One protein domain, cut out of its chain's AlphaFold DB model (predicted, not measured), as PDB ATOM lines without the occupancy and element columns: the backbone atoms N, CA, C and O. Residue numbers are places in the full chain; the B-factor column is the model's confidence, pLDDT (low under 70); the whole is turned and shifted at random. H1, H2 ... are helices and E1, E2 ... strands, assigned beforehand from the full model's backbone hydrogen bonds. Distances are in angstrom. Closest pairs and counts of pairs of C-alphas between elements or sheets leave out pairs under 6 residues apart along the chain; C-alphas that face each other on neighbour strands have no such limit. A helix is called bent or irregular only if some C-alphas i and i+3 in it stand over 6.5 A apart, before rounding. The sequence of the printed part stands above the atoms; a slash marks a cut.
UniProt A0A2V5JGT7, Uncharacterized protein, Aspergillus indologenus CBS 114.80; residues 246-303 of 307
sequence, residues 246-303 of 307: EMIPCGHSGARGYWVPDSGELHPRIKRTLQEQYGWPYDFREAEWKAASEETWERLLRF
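AT A GLANCE: This is residues 246 to 303 of the 307 residues of an uncharacterized protein of Aspergillus indologenus CBS 114.80 (UniProt A0A2V5JGT7). Two helices, H1 and H2, fold back on each other as a helical hairpin, and a small hairpin of two strands, E1 and E2, spans one side of it, with Ile 248 and Trp 259 near the first part of H1 and His 252 near the later part of H2. H2 is kinked partway along. The printed part has 58 residues, in the order E1, E2, H1, H2, with one antiparallel sheet of order E1 - E2; the class is mixed, helices and strands. The whole is compact, with a radius of gyration of the C-alphas of 11.0 A, and rounded, with spans of 26 by 22 by 19 A.

IN THESE COORDINATES: E1, residues 248 to 252, begins at C-alpha 248 (95.746, 109.218, 159.421). E2 is residues 255 to 259. H1, residues 266 to 277, is 15.7 A long. H2, residues 286 to 301, is 21.2 A long and ends at C-alpha 301 (106.480, 108.320, 149.909). H2 is irregular, with C-alphas 291 and 294 7.8 A apart, and has a kink of 57 degrees near residue 293.

HOW THE PARTS SIT: E1 and E2 form a hairpin, antiparallel at 151 degrees, with N 250 and O 257 at 2.9 A, within hydrogen-bond range. The closest C-alphas of E2 and H1 are those of Trp 259 and His 267, 5.7 A. Those of E1 and H2 are His 252 and Trp 297, 7.0 A. E2 and H2 are apart. H1 and H2 form a helical hairpin and run opposite ways at a shallow tilt of 32 degrees, the line of H2 being a rough one. They touch through residues 266 to 270 of H1 and 300 to 301 of H2 alone, the closest C-alphas being those of Leu 266 and Leu 300, 7.1 A. In H1 every O i to N i+4 pair is within hydrogen-bond range; in H2, 10 of 12 are.

THE WHOLE: The C-alphas farthest apart are those of Asp 262 and Ala 287, 28.8 A. The printed part has no cut. The link E1 to E2 is tight; the links E2 to H1 and H1 to H2 are short. Residues 252 to 254 and residue 303 have pLDDT under 70.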
ATOM      1  N   GLU A 246      91.365 105.022 160.007       95.44
ATOM      2  CA  GLU A 246      90.570 105.367 158.813       95.44
ATOM      3  C   GLU A 246      90.875 106.793 158.347       95.44
ATOM      4  O   GLU A 246      90.585 107.178 157.222       95.44
ATOM      5  N   MET A 247      91.453 107.593 159.236       92.75
ATOM      6  CA  MET A 247      91.961 108.918 158.947       92.75
ATOM      7  C   MET A 247      93.305 109.037 159.654       92.75
ATOM      8  O   MET A 247      93.367 108.984 160.883       92.75
ATOM      9  N   ILE A 248      94.386 109.152 158.885       93.44
ATOM     10  CA  ILE A 248      95.746 109.218 159.421       93.44
ATOM     11  C   ILE A 248      96.283 110.630 159.194       93.44
ATOM     12  O   ILE A 248      96.683 110.942 158.069       93.44
ATOM     13  N   PRO A 249      96.283 111.497 160.219       91.75
ATOM     14  CA  PRO A 249      96.871 112.821 160.103       91.75
ATOM     15  C   PRO A 249      98.369 112.697 159.816       91.75
ATOM     16  O   PRO A 249      99.078 111.914 160.454       91.75
ATOM     17  N   CYS A 250      98.852 113.455 158.841       86.12
ATOM     18  CA  CYS A 250     100.233 113.398 158.388       86.12
ATOM     19  C   CYS A 250     100.787 114.803 158.145       86.12
ATOM     20  O   CYS A 250     100.102 115.693 157.641       86.12
ATOM     21  N   GLY A 251     102.042 115.005 158.530       75.56
ATOM     22  CA  GLY A 251     102.808 116.204 158.220       75.56
ATOM     23  C   GLY A 251     104.069 115.792 157.476       75.56
ATOM     24  O   GLY A 251     104.840 114.987 157.994       75.56
ATOM     25  N   HIS A 252     104.280 116.305 156.267       66.38
ATOM     26  CA  HIS A 252     105.513 116.078 155.520       66.38
ATOM     27  C   HIS A 252     105.959 117.358 154.812       66.38
ATOM     28  O   HIS A 252     105.161 118.035 154.167       66.38
ATOM     29  N   SER A 253     107.250 117.689 154.923       61.16
ATOM     30  CA  SER A 253     107.857 118.868 154.282       61.16
ATOM     31  C   SER A 253     107.128 120.191 154.579       61.16
ATOM     32  O   SER A 253     107.034 121.069 153.727       61.16
ATOM     33  N   GLY A 254     106.579 120.332 155.792       64.31
ATOM     34  CA  GLY A 254     105.825 121.517 156.217       64.31
ATOM     35  C   GLY A 254     104.376 121.585 155.718       64.31
ATOM     36  O   GLY A 254     103.649 122.479 156.141       64.31
ATOM     37  N   ALA A 255     103.935 120.643 154.878       72.38
ATOM     38  CA  ALA A 255     102.533 120.475 154.514       72.38
ATOM     39  C   ALA A 255     101.852 119.488 155.471       72.38
ATOM     40  O   ALA A 255     102.425 118.454 155.821       72.38
ATOM     41  N   ARG A 256     100.625 119.804 155.889       85.19
ATOM     42  CA  ARG A 256      99.787 118.948 156.732       85.19
ATOM     43  C   ARG A 256      98.574 118.470 155.951       85.19
ATOM     44  O   ARG A 256      98.005 119.221 155.169       85.19
ATOM     45  N   GLY A 257      98.174 117.229 156.189       85.19
ATOM     46  CA  GLY A 257      97.013 116.627 155.554       85.19
ATOM     47  C   GLY A 257      96.586 115.346 156.254       85.19
ATOM     48  O   GLY A 257      96.962 115.085 157.399       85.19
ATOM     49  N   TYR A 258      95.794 114.551 155.543       87.62
ATOM     50  CA  TYR A 258      95.299 113.270 156.018       87.62
ATOM     51  C   TYR A 258      95.444 112.223 154.924       87.62
ATOM     52  O   TYR A 258      95.120 112.478 153.765       87.62
ATOM     53  N   TRP A 259      95.869 111.025 155.309       87.94
ATOM     54  CA  TRP A 259      95.692 109.837 154.486       87.94
ATOM     55  C   TRP A 259      94.367 109.176 154.848       87.94
ATOM     56  O   TRP A 259      94.102 108.900 156.020       87.94
ATOM     57  N   VAL A 260      93.555 108.917 153.832       88.81
ATOM     58  CA  VAL A 260      92.248 108.253 153.924       88.81
ATOM     59  C   VAL A 260      92.271 106.984 153.060       88.81
ATOM     60  O   VAL A 260      93.200 106.823 152.268       88.81
ATOM     61  N   PRO A 261      91.298 106.061 153.170       87.56
ATOM     62  CA  PRO A 261      91.296 104.819 152.395       87.56
ATOM     63  C   PRO A 261      91.453 105.026 150.883       87.56
ATOM     64  O   PRO A 261      92.126 104.234 150.227       87.56
ATOM     65  N   ASP A 262      90.927 106.134 150.361       85.38
ATOM     66  CA  ASP A 262      90.995 106.490 148.940       85.38
ATOM     67  C   ASP A 262      92.367 107.032 148.503       85.38
ATOM     68  O   ASP A 262      92.608 107.247 147.316       85.38
ATOM     69  N   SER A 263      93.322 107.201 149.424       82.31
ATOM     70  CA  SER A 263      94.701 107.615 149.125       82.31
ATOM     71  C   SER A 263      95.563 106.514 148.476       82.31
ATOM     72  O   SER A 263      96.793 106.611 148.451       82.31
ATOM     73  N   GLY A 264      94.940 105.452 147.959       86.12
ATOM     74  CA  GLY A 264      95.607 104.338 147.291       86.12
ATOM     75  C   GLY A 264      96.485 103.513 148.233       86.12
ATOM     76  O   GLY A 264      96.187 103.354 149.412       86.12
ATOM     77  N   GLU A 265      97.595 102.989 147.709       87.62
ATOM     78  CA  GLU A 265      98.492 102.057 148.416       87.62
ATOM     79  C   GLU A 265      99.197 102.656 149.646       87.62
ATOM     80  O   GLU A 265      99.677 101.915 150.505       87.62
ATOM     81  N   LEU A 266      99.265 103.986 149.766       86.62
ATOM     82  CA  LEU A 266      99.941 104.639 150.890       86.62
ATOM     83  C   LEU A 266      99.187 104.428 152.205       86.62
ATOM     84  O   LEU A 266      99.796 104.037 153.200       86.62
ATOM     85  N   HIS A 267      97.867 104.614 152.208       91.75
ATOM     86  CA  HIS A 267      97.047 104.457 153.409       91.75
ATOM     87  C   HIS A 267      97.187 103.071 154.079       91.75
ATOM     88  O   HIS A 267      97.550 103.026 155.257       91.75
ATOM     89  N   PRO A 268      96.970 101.929 153.389       93.44
ATOM     90  CA  PRO A 268      97.100 100.614 154.011       93.44
ATOM     91  C   PRO A 268      98.533 100.310 154.465       93.44
ATOM     92  O   PRO A 268      98.705  99.644 155.485       93.44
ATOM     93  N   ARG A 269      99.563 100.811 153.766       91.69
ATOM     94  CA  ARG A 269     100.967 100.652 154.184       91.69
ATOM     95  C   ARG A 269     101.251 101.381 155.490       91.69
ATOM     96  O   ARG A 269     101.755 100.774 156.428       91.69
ATOM     97  N   ILE A 270     100.873 102.653 155.569       92.12
ATOM     98  CA  ILE A 270     101.043 103.479 156.768       92.12
ATOM     99  C   ILE A 270     100.280 102.871 157.942       92.12
ATOM    100  O   ILE A 270     100.830 102.720 159.034       92.12
ATOM    101  N   LYS A 271      99.022 102.485 157.704       95.50
ATOM    102  CA  LYS A 271      98.183 101.817 158.697       95.50
ATOM    103  C   LYS A 271      98.870 100.568 159.244       95.50
ATOM    104  O   LYS A 271      98.983 100.426 160.460       95.50
ATOM    105  N   ARG A 272      99.394  99.712 158.360       95.44
ATOM    106  CA  ARG A 272     100.153  98.514 158.738       95.44
ATOM    107  C   ARG A 272     101.392  98.863 159.560       95.44
ATOM    108  O   ARG A 272     101.595  98.270 160.610       95.44
ATOM    109  N   THR A 273     102.187  99.842 159.132       94.81
ATOM    110  CA  THR A 273     103.376 100.292 159.870       94.81
ATOM    111  C   THR A 273     103.021 100.750 161.284       94.81
ATOM    112  O   THR A 273     103.621 100.274 162.247       94.81
ATOM    113  N   LEU A 274     102.019 101.618 161.445       96.12
ATOM    114  CA  LEU A 274     101.594 102.104 162.762       96.12
ATOM    115  C   LEU A 274     101.085 100.972 163.668       96.12
ATOM    116  O   LEU A 274     101.400 100.952 164.857       96.12
ATOM    117  N   GLN A 275     100.334 100.018 163.118       97.06
ATOM    118  CA  GLN A 275      99.768  98.903 163.881       97.06
ATOM    119  C   GLN A 275     100.813  97.832 164.216       97.06
ATOM    120  O   GLN A 275     101.028  97.530 165.384       97.06
ATOM    121  N   GLU A 276     101.482  97.272 163.210       96.69
ATOM    122  CA  GLU A 276     102.383  96.127 163.372       96.69
ATOM    123  C   GLU A 276     103.740  96.530 163.944       96.69
ATOM    124  O   GLU A 276     104.293  95.823 164.784       96.69
ATOM    125  N   GLN A 277     104.287  97.667 163.501       95.62
ATOM    126  CA  GLN A 277     105.592  98.115 163.976       95.62
ATOM    127  C   GLN A 277     105.443  98.969 165.222       95.62
ATOM    128  O   GLN A 277     106.202  98.775 166.152       95.62
ATOM    129  N   TYR A 278     104.475  99.875 165.313       96.88
ATOM    130  CA  TYR A 278     104.411 100.774 166.469       96.88
ATOM    131  C   TYR A 278     103.360 100.396 167.510       96.88
ATOM    132  O   TYR A 278     103.338 101.036 168.552       96.88
ATOM    133  N   GLY A 279     102.551  99.352 167.303       97.12
ATOM    134  CA  GLY A 279     101.594  98.859 168.304       97.12
ATOM    135  C   GLY A 279     100.326  99.709 168.439       97.12
ATOM    136  O   GLY A 279      99.647  99.661 169.465       97.12
ATOM    137  N   TRP A 280      99.999 100.526 167.435       97.62
ATOM    138  CA  TRP A 280      98.805 101.371 167.472       97.62
ATOM    139  C   TRP A 280      97.498 100.546 167.530       97.62
ATOM    140  O   TRP A 280      97.369  99.580 166.774       97.62
ATOM    141  N   PRO A 281      96.477 100.941 168.324       95.31
ATOM    142  CA  PRO A 281      96.457 102.077 169.257       95.31
ATOM    143  C   PRO A 281      96.837 101.732 170.709       95.31
ATOM    144  O   PRO A 281      97.090 102.649 171.488       95.31
ATOM    145  N   TYR A 282      96.827 100.452 171.103       93.25
ATOM    146  CA  TYR A 282      96.843 100.050 172.518       93.25
ATOM    147  C   TYR A 282      98.248  99.924 173.118       93.25
ATOM    148  O   TYR A 282      98.481 100.441 174.207       93.25
ATOM    149  N   ASP A 283      99.189  99.322 172.389       95.38
ATOM    150  CA  ASP A 283     100.584  99.125 172.813       95.38
ATOM    151  C   ASP A 283     101.511 100.125 172.107       95.38
ATOM    152  O   ASP A 283     102.629  99.807 171.695       95.38
ATOM    153  N   PHE A 284     101.009 101.348 171.902       97.38
ATOM    154  CA  PHE A 284     101.644 102.304 171.011       97.38
ATOM    155  C   PHE A 284     102.976 102.828 171.556       97.38
ATOM    156  O   PHE A 284     103.035 103.506 172.586       97.38
ATOM    157  N   ARG A 285     104.052 102.583 170.807       97.44
ATOM    158  CA  ARG A 285     105.419 103.027 171.102       97.44
ATOM    159  C   ARG A 285     105.620 104.487 170.691       97.44
ATOM    160  O   ARG A 285     106.389 104.794 169.787       97.44
ATOM    161  N   GLU A 286     104.915 105.392 171.371       95.88
ATOM    162  CA  GLU A 286     104.829 106.819 171.023       95.88
ATOM    163  C   GLU A 286     106.198 107.498 170.869       95.88
ATOM    164  O   GLU A 286     106.417 108.226 169.904       95.88
ATOM    165  N   ALA A 287     107.133 107.258 171.792       96.19
ATOM    166  CA  ALA A 287     108.463 107.866 171.734       96.19
ATOM    167  C   ALA A 287     109.278 107.380 170.522       96.19
ATOM    168  O   ALA A 287     109.950 108.182 169.876       96.19
ATOM    169  N   GLU A 288     109.187 106.087 170.192       96.94
ATOM    170  CA  GLU A 288     109.852 105.506 169.020       96.94
ATOM    171  C   GLU A 288     109.241 106.049 167.727       96.94
ATOM    172  O   GLU A 288     109.970 106.462 166.826       96.94
ATOM    173  N   TRP A 289     107.908 106.127 167.662       95.00
ATOM    174  CA  TRP A 289     107.210 106.721 166.526       95.00
ATOM    175  C   TRP A 289     107.604 108.183 166.319       95.00
ATOM    176  O   TRP A 289     107.985 108.566 165.217       95.00
ATOM    177  N   LYS A 290     107.570 109.009 167.371       93.12
ATOM    178  CA  LYS A 290     107.944 110.428 167.279       93.12
ATOM    179  C   LYS A 290     109.363 110.615 166.747       93.12
ATOM    180  O   LYS A 290     109.571 111.477 165.901       93.12
ATOM    181  N   ALA A 291     110.306 109.778 167.183       93.25
ATOM    182  CA  ALA A 291     111.689 109.830 166.718       93.25
ATOM    183  C   ALA A 291     111.865 109.390 165.249       93.25
ATOM    184  O   ALA A 291     112.767 109.886 164.583       93.25
ATOM    185  N   ALA A 292     111.028 108.474 164.751       92.25
ATOM    186  CA  ALA A 292     111.189 107.857 163.430       92.25
ATOM    187  C   ALA A 292     110.186 108.334 162.364       92.25
ATOM    188  O   ALA A 292     110.342 108.007 161.187       92.25
ATOM    189  N   SER A 293     109.135 109.058 162.751       90.62
ATOM    190  CA  SER A 293     107.986 109.346 161.882       90.62
ATOM    191  C   SER A 293     108.357 110.125 160.621       90.62
ATOM    192  O   SER A 293     107.952 109.708 159.544       90.62
ATOM    193  N   GLU A 294     109.170 111.184 160.710       87.38
ATOM    194  CA  GLU A 294     109.586 111.984 159.543       87.38
ATOM    195  C   GLU A 294     110.316 111.139 158.490       87.38
ATOM    196  O   GLU A 294     109.945 111.148 157.314       87.38
ATOM    197  N   GLU A 295     111.299 110.342 158.918       87.88
ATOM    198  CA  GLU A 295     112.027 109.430 158.030       87.88
ATOM    199  C   GLU A 295     111.101 108.335 157.480       87.88
ATOM    200  O   GLU A 295     111.153 107.995 156.297       87.88
ATOM    201  N   THR A 296     110.211 107.803 158.321       87.62
ATOM    202  CA  THR A 296     109.230 106.790 157.909       87.62
ATOM    203  C   THR A 296     108.302 107.348 156.830       87.62
ATOM    204  O   THR A 296     108.065 106.674 155.827       87.62
ATOM    205  N   TRP A 297     107.830 108.588 156.978       85.56
ATOM    206  CA  TRP A 297     107.019 109.269 155.973       85.56
ATOM    207  C   TRP A 297     107.768 109.428 154.653       85.56
ATOM    208  O   TRP A 297     107.246 109.038 153.610       85.56
ATOM    209  N   GLU A 298     109.005 109.928 154.687       84.56
ATOM    210  CA  GLU A 298     109.833 110.073 153.485       84.56
ATOM    211  C   GLU A 298     110.030 108.751 152.745       84.56
ATOM    212  O   GLU A 298     109.920 108.689 151.518       84.56
ATOM    213  N   ARG A 299     110.303 107.681 153.490       84.12
ATOM    214  CA  ARG A 299     110.544 106.356 152.918       84.12
ATOM    215  C   ARG A 299     109.288 105.764 152.293       84.12
ATOM    216  O   ARG A 299     109.358 105.236 151.185       84.12
ATOM    217  N   LEU A 300     108.142 105.895 152.960       83.00
ATOM    218  CA  LEU A 300     106.861 105.423 152.432       83.00
ATOM    219  C   LEU A 300     106.447 106.191 151.167       83.00
ATOM    220  O   LEU A 300     105.899 105.588 150.246       83.00
ATOM    221  N   LEU A 301     106.767 107.487 151.082       79.19
ATOM    222  CA  LEU A 301     106.480 108.320 149.909       79.19
ATOM    223  C   LEU A 301     107.397 108.039 148.710       79.19
ATOM    224  O   LEU A 301     106.969 108.192 147.566       79.19
ATOM    225  N   ARG A 302     108.647 107.614 148.932       77.31
ATOM    226  CA  ARG A 302     109.629 107.373 147.856       77.31
ATOM    227  C   ARG A 302     109.455 106.046 147.103       77.31
ATOM    228  O   ARG A 302     110.301 105.734 146.271       77.31
ATOM    229  N   PHE A 303     108.371 105.295 147.331       62.19
ATOM    230  CA  PHE A 303     108.152 103.964 146.739       62.19
ATOM    231  C   PHE A 303     109.379 103.052 146.898       62.19
ATOM    232  O   PHE A 303     109.859 102.471 145.929       62.19
TER     233      PHE A 303